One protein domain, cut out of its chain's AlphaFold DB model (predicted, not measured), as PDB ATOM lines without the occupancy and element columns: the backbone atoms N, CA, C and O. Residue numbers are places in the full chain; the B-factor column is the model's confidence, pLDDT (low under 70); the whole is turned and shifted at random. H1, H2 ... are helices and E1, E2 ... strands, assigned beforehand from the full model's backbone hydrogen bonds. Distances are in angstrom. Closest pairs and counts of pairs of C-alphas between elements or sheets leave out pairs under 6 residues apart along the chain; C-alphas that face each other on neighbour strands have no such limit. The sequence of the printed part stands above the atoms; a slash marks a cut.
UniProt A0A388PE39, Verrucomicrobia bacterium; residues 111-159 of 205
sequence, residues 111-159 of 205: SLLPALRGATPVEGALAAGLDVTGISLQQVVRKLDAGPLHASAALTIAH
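Overview. This is residues 111 to 159 of the 205 residues of a protein of Verrucomicrobia bacterium (UniProt A0A388PE39). A long two-stranded hairpin, E1 and E2, makes the length of the domain, and the short helix H1 and the looped residues 111 to 120 lie beside E1, on its side away from E2. The link of residues 140 to 148 folds back on that same side at the other end from H1. The printed part has 49 residues, with one named helix and then two named strands, in the order H1, E1, E2. The sheet, in the order E1, E2, is antiparallel, and the class is mixed, helices and strands, with 23 residues, under half, in named elements. The whole is compact, with a radius of gyration of the C-alphas of 10.9 A, and elongated, spanning 34 by 19 by 11 A.

Arrangement. After residues 111 to 120, H1 takes residues 121 to 127, and every O i to N i+4 pair in it is within hydrogen-bond range. A tight link of four residues joins it to E1, residues 132 to 139. H1 and E1 have 3 pairs of C-alphas within 8 A, and their closest C-alphas, those of Ala 125 and Thr 133, are 6.5 A apart. E2, residues 149 to 156, forms a hairpin with E1, antiparallel at 165 degrees between their directions. N 135 and O 153 are within hydrogen-bond range at 2.9 A, as are N 155 and O 133 at 2.8 A. H1 and E2 are apart.

Along the chain. H1 begins at C-alpha 121, (253.492, 199.799, 127.288). E1 runs 22.6 A from C-alpha 132, (246.326, 208.270, 131.880), to C-alpha 139. E2 runs 20.2 A and ends at C-alpha 156, (246.747, 208.696, 136.329).

Size, cuts and confidence. The two C-alphas farthest apart, those of Arg 142 and His 159, are 35.3 A apart. The printed part has no cut and no long link. The mean pLDDT of the printed part is 95.2, and no printed residue is under 70.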
ATOM      1  N   SER A 111     249.088 198.497 129.878       96.94
ATOM      2  CA  SER A 111     248.336 199.628 129.329       96.94
ATOM      3  C   SER A 111     246.832 199.350 129.332       96.94
ATOM      4  O   SER A 111     246.370 198.232 129.577       96.94
ATOM      5  N   LEU A 112     246.052 200.382 129.007       97.75
ATOM      6  CA  LEU A 112     244.637 200.259 128.662       97.75
ATOM      7  C   LEU A 112     244.501 199.802 127.202       97.75
ATOM      8  O   LEU A 112     244.567 200.606 126.271       97.75
ATOM      9  N   LEU A 113     244.331 198.498 126.990       97.75
ATOM     10  CA  LEU A 113     244.160 197.930 125.656       97.75
ATOM     11  C   LEU A 113     242.879 198.468 124.987       97.75
ATOM     12  O   LEU A 113     241.878 198.689 125.670       97.75
ATOM     13  N   PRO A 114     242.881 198.675 123.654       96.62
ATOM     14  CA  PRO A 114     243.896 198.252 122.681       96.62
ATOM     15  C   PRO A 114     245.087 199.216 122.505       96.62
ATOM     16  O   PRO A 114     245.898 198.998 121.603       96.62
ATOM     17  N   ALA A 115     245.207 200.276 123.310       95.88
ATOM     18  CA  ALA A 115     246.331 201.203 123.207       95.88
ATOM     19  C   ALA A 115     247.645 200.547 123.659       95.88
ATOM     20  O   ALA A 115     247.658 199.737 124.583       95.88
ATOM     21  N   LEU A 116     248.761 200.931 123.026       95.56
ATOM     22  CA  LEU A 116     250.121 200.536 123.424       95.56
ATOM     23  C   LEU A 116     250.315 199.012 123.570       95.56
ATOM     24  O   LEU A 116     250.882 198.533 124.550       95.56
ATOM     25  N   ARG A 117     249.834 198.230 122.595       96.38
ATOM     26  CA  ARG A 117     250.203 196.806 122.473       96.38
ATOM     27  C   ARG A 117     251.719 196.643 122.355       96.38
ATOM     28  O   ARG A 117     252.393 197.515 121.804       96.38
ATOM     29  N   GLY A 118     252.233 195.486 122.758       92.81
ATOM     30  CA  GLY A 118     253.641 195.139 122.624       92.81
ATOM     31  C   GLY A 118     254.432 195.251 123.922       92.81
ATOM     32  O   GLY A 118     253.886 195.293 125.016       92.81
ATOM     33  N   ALA A 119     255.755 195.244 123.793       90.81
ATOM     34  CA  ALA A 119     256.647 194.915 124.902       90.81
ATOM     35  C   ALA A 119     256.858 196.031 125.940       90.81
ATOM     36  O   ALA A 119     257.237 195.722 127.065       90.81
ATOM     37  N   THR A 120     256.642 197.301 125.586       93.69
ATOM     38  CA  THR A 120     257.008 198.457 126.433       93.69
ATOM     39  C   THR A 120     255.836 199.431 126.632       93.69
ATOM     40  O   THR A 120     255.923 200.601 126.240       93.69
ATOM     41  N   PRO A 121     254.687 198.968 127.160       95.19
ATOM     42  CA  PRO A 121     253.492 199.799 127.288       95.19
ATOM     43  C   PRO A 121     253.664 200.936 128.304       95.19
ATOM     44  O   PRO A 121     253.146 202.031 128.090       95.19
ATOM     45  N   VAL A 122     254.421 200.702 129.379       94.00
ATOM     46  CA  VAL A 122     254.655 201.696 130.434       94.00
ATOM     47  C   VAL A 122     255.545 202.818 129.910       94.00
ATOM     48  O   VAL A 122     255.170 203.988 129.964       94.00
ATOM     49  N   GLU A 123     256.692 202.471 129.329       95.19
ATOM     50  CA  GLU A 123     257.615 203.428 128.721       95.19
ATOM     51  C   GLU A 123     256.951 204.163 127.558       95.19
ATOM     52  O   GLU A 123     257.123 205.370 127.420       95.19
ATOM     53  N   GLY A 124     256.152 203.456 126.754       96.00
ATOM     54  CA  GLY A 124     255.393 204.040 125.652       96.00
ATOM     55  C   GLY A 124     254.396 205.099 126.120       96.00
ATOM     56  O   GLY A 124     254.323 206.168 125.517       96.00
ATOM     57  N   ALA A 125     253.674 204.848 127.217       96.06
ATOM     58  CA  ALA A 125     252.742 205.819 127.788       96.06
ATOM     59  C   ALA A 125     253.464 207.082 128.277       96.06
ATOM     60  O   ALA A 125     253.020 208.197 128.002       96.06
ATOM     61  N   LEU A 126     254.603 206.907 128.955       94.62
ATOM     62  CA  LEU A 126     255.425 208.016 129.438       94.62
ATOM     63  C   LEU A 126     256.038 208.817 128.284       94.62
ATOM     64  O   LEU A 126     255.972 210.044 128.283       94.62
ATOM     65  N   ALA A 127     256.603 208.137 127.285       94.69
ATOM     66  CA  ALA A 127     257.229 208.768 126.127       94.69
ATOM     67  C   ALA A 127     256.218 209.531 125.259       94.69
ATOM     68  O   ALA A 127     256.545 210.586 124.719       94.69
ATOM     69  N   ALA A 128     254.985 209.030 125.156       94.62
ATOM     70  CA  ALA A 128     253.892 209.715 124.475       94.62
ATOM     71  C   ALA A 128     253.291 210.874 125.296       94.62
ATOM     72  O   ALA A 128     252.420 211.578 124.790       94.62
ATOM     73  N   GLY A 129     253.736 211.078 126.541       94.00
ATOM     74  CA  GLY A 129     253.236 212.139 127.414       94.00
ATOM     75  C   GLY A 129     251.779 211.945 127.828       94.00
ATOM     76  O   GLY A 129     251.063 212.929 127.981       94.00
ATOM     77  N   LEU A 130     251.317 210.697 127.971       95.00
ATOM     78  CA  LEU A 130     249.936 210.426 128.362       95.00
ATOM     79  C   LEU A 130     249.671 210.872 129.807       95.00
ATOM     80  O   LEU A 130     250.518 210.721 130.688       95.00
ATOM     81  N   ASP A 131     248.458 211.367 130.054       95.19
ATOM     82  CA  ASP A 131     247.987 211.695 131.406       95.19
ATOM     83  C   ASP A 131     247.419 210.475 132.137       95.19
ATOM     84  O   ASP A 131     247.383 210.423 133.367       95.19
ATOM     85  N   VAL A 132     246.967 209.480 131.374       96.38
ATOM     86  CA  VAL A 132     246.326 208.270 131.880       96.38
ATOM     87  C   VAL A 132     246.893 207.059 131.150       96.38
ATOM     88  O   VAL A 132     246.991 207.034 129.925       96.38
ATOM     89  N   THR A 133     247.238 206.039 131.923       97.31
ATOM     90  CA  THR A 133     247.531 204.681 131.457       97.31
ATOM     91  C   THR A 133     246.728 203.697 132.308       97.31
ATOM     92  O   THR A 133     245.696 204.059 132.872       97.31
ATOM     93  N   GLY A 134     247.145 202.440 132.401       96.00
ATOM     94  CA  GLY A 134     246.511 201.475 133.276       96.00
ATOM     95  C   GLY A 134     247.035 200.071 133.073       96.00
ATOM     96  O   GLY A 134     248.091 199.860 132.486       96.00
ATOM     97  N   ILE A 135     246.255 199.115 133.549       97.25
ATOM     98  CA  ILE A 135     246.489 197.689 133.366       97.25
ATOM     99  C   ILE A 135     245.245 197.059 132.750       97.25
ATOM    100  O   ILE A 135     244.119 197.418 133.099       97.25
ATOM    101  N   SER A 136     245.443 196.114 131.839       98.31
ATOM    102  CA  SER A 136     244.372 195.311 131.250       98.31
ATOM    103  C   SER A 136     244.641 193.836 131.492       98.31
ATOM    104  O   SER A 136     245.751 193.365 131.264       98.31
ATOM    105  N   LEU A 137     243.621 193.097 131.912       98.25
ATOM    106  CA  LEU A 137     243.636 191.642 131.939       98.25
ATOM    107  C   LEU A 137     242.962 191.140 130.665       98.25
ATOM    108  O   LEU A 137     241.761 191.340 130.480       98.25
ATOM    109  N   GLN A 138     243.725 190.495 129.795       98.00
ATOM    110  CA  GLN A 138     243.226 189.953 128.531       98.00
ATOM    111  C   GLN A 138     243.381 188.438 128.483       98.00
ATOM    112  O   GLN A 138     244.318 187.889 129.061       98.00
ATOM    113  N   GLN A 139     242.512 187.764 127.740       97.94
ATOM    114  CA  GLN A 139     242.777 186.404 127.293       97.94
ATOM    115  C   GLN A 139     243.980 186.413 126.342       97.94
ATOM    116  O   GLN A 139     244.078 187.271 125.468       97.94
ATOM    117  N   VAL A 140     244.885 185.449 126.463       97.19
ATOM    118  CA  VAL A 140     245.972 185.291 125.499       97.19
ATOM    119  C   VAL A 140     245.445 184.599 124.248       97.19
ATOM    120  O   VAL A 140     244.819 183.543 124.310       97.19
ATOM    121  N   VAL A 141     245.732 185.201 123.099       94.44
ATOM    122  CA  VAL A 141     245.491 184.638 121.768       94.44
ATOM    123  C   VAL A 141     246.774 184.739 120.947       94.44
ATOM    124  O   VAL A 141     247.698 185.466 121.309       94.44
ATOM    125  N   ARG A 142     246.829 184.053 119.802       90.38
ATOM    126  CA  ARG A 142     248.011 184.049 118.922       90.38
ATOM    127  C   ARG A 142     248.439 185.448 118.466       90.38
ATOM    128  O   ARG A 142     249.622 185.707 118.258       90.38
ATOM    129  N   LYS A 143     247.477 186.352 118.272       92.00
ATOM    130  CA  LYS A 143     247.753 187.743 117.915       92.00
ATOM    131  C   LYS A 143     248.168 188.522 119.167       92.00
ATOM    132  O   LYS A 143     247.390 188.622 120.111       92.00
ATOM    133  N   LEU A 144     249.371 189.097 119.122       92.06
ATOM    134  CA  LEU A 144     249.980 189.849 120.221       92.06
ATOM    135  C   LEU A 144     249.020 190.893 120.809       92.06
ATOM    136  O   LEU A 144     248.519 191.759 120.085       92.06
ATOM    137  N   ASP A 145     248.790 190.782 122.116       94.44
ATOM    138  CA  ASP A 145     247.971 191.676 122.938       94.44
ATOM    139  C   ASP A 145     246.601 192.040 122.346       94.44
ATOM    140  O   ASP A 145     246.120 193.173 122.452       94.44
ATOM    141  N   ALA A 146     245.986 191.088 121.645       95.88
ATOM    142  CA  ALA A 146     244.750 191.303 120.903       95.88
ATOM    143  C   ALA A 146     243.603 190.387 121.334       95.88
ATOM    144  O   ALA A 146     242.630 190.257 120.588       95.88
ATOM    145  N   GLY A 147     243.712 189.742 122.494       96.69
ATOM    146  CA  GLY A 147     242.640 188.891 122.986       96.69
ATOM    147  C   GLY A 147     241.521 189.676 123.676       96.69
ATOM    148  O   GLY A 147     241.683 190.861 123.979       96.69
ATOM    149  N   PRO A 148     240.365 189.028 123.911       97.81
ATOM    150  CA  PRO A 148     239.266 189.608 124.680       97.81
ATOM    151  C   PRO A 148     239.713 190.135 126.047       97.81
ATOM    152  O   PRO A 148     240.506 189.489 126.733       97.81
ATOM    153  N   LEU A 149     239.183 191.291 126.453       98.25
ATOM    154  CA  LEU A 149     239.442 191.870 127.771       98.25
ATOM    155  C   LEU A 149     238.489 191.278 128.808       98.25
ATOM    156  O   LEU A 149     237.281 191.234 128.586       98.25
ATOM    157  N   HIS A 150     239.040 190.881 129.950       97.81
ATOM    158  CA  HIS A 150     238.286 190.439 131.124       97.81
ATOM    159  C   HIS A 150     238.104 191.571 132.136       97.81
ATOM    160  O   HIS A 150     237.056 191.676 132.763       97.81
ATOM    161  N   ALA A 151     239.119 192.424 132.294       97.75
ATOM    162  CA  ALA A 151     239.086 193.573 133.192       97.75
ATOM    163  C   ALA A 151     240.112 194.633 132.776       97.75
ATOM    164  O   ALA A 151     241.103 194.327 132.109       97.75
ATOM    165  N   SER A 152     239.914 195.869 133.221       97.62
ATOM    166  CA  SER A 152     240.915 196.929 133.125       97.62
ATOM    167  C   SER A 152     240.805 197.887 134.307       97.62
ATOM    168  O   SER A 152     239.744 198.030 134.917       97.62
ATOM    169  N   ALA A 153     241.916 198.533 134.645       97.31
ATOM    170  CA  ALA A 153     241.967 199.576 135.658       97.31
ATOM    171  C   ALA A 153     242.861 200.716 135.171       97.31
ATOM    172  O   ALA A 153     243.991 200.483 134.740       97.31
ATOM    173  N   ALA A 154     242.343 201.943 135.229       97.44
ATOM    174  CA  ALA A 154     243.064 203.142 134.824       97.44
ATOM    175  C   ALA A 154     243.942 203.683 135.960       97.44
ATOM    176  O   ALA A 154     243.599 203.581 137.137       97.44
ATOM    177  N   LEU A 155     245.057 204.297 135.581       95.25
ATOM    178  CA  LEU A 155     246.007 204.950 136.467       95.25
ATOM    179  C   LEU A 155     246.389 206.311 135.885       95.25
ATOM    180  O   LEU A 155     246.848 206.397 134.746       95.25
ATOM    181  N   THR A 156     246.246 207.365 136.684       96.75
ATOM    182  CA  THR A 156     246.747 208.696 136.329       96.75
ATOM    183  C   THR A 156     248.265 208.727 136.450       96.75
ATOM    184  O   THR A 156     248.823 208.367 137.490       96.75
ATOM    185  N   ILE A 157     248.938 209.183 135.398       93.12
ATOM    186  CA  ILE A 157     250.381 209.400 135.404       93.12
ATOM    187  C   ILE A 157     250.642 210.718 136.126       93.12
ATOM    188  O   ILE A 157     250.201 211.782 135.701       93.12
ATOM    189  N   ALA A 158     251.362 210.654 137.244       86.19
ATOM    190  CA  ALA A 158     251.789 211.856 137.940       86.19
ATOM    191  C   ALA A 158     252.930 212.517 137.159       86.19
ATOM    192  O   ALA A 158     254.058 212.021 137.157       86.19
ATOM    193  N   HIS A 159     252.675 213.659 136.523       76.44
ATOM    194  CA  HIS A 159     253.761 214.453 135.957       76.44
ATOM    195  C   HIS A 159     254.477 215.199 137.071       76.44
ATOM    196  O   HIS A 159     253.870 215.940 137.853       76.44
TER     197      HIS A 159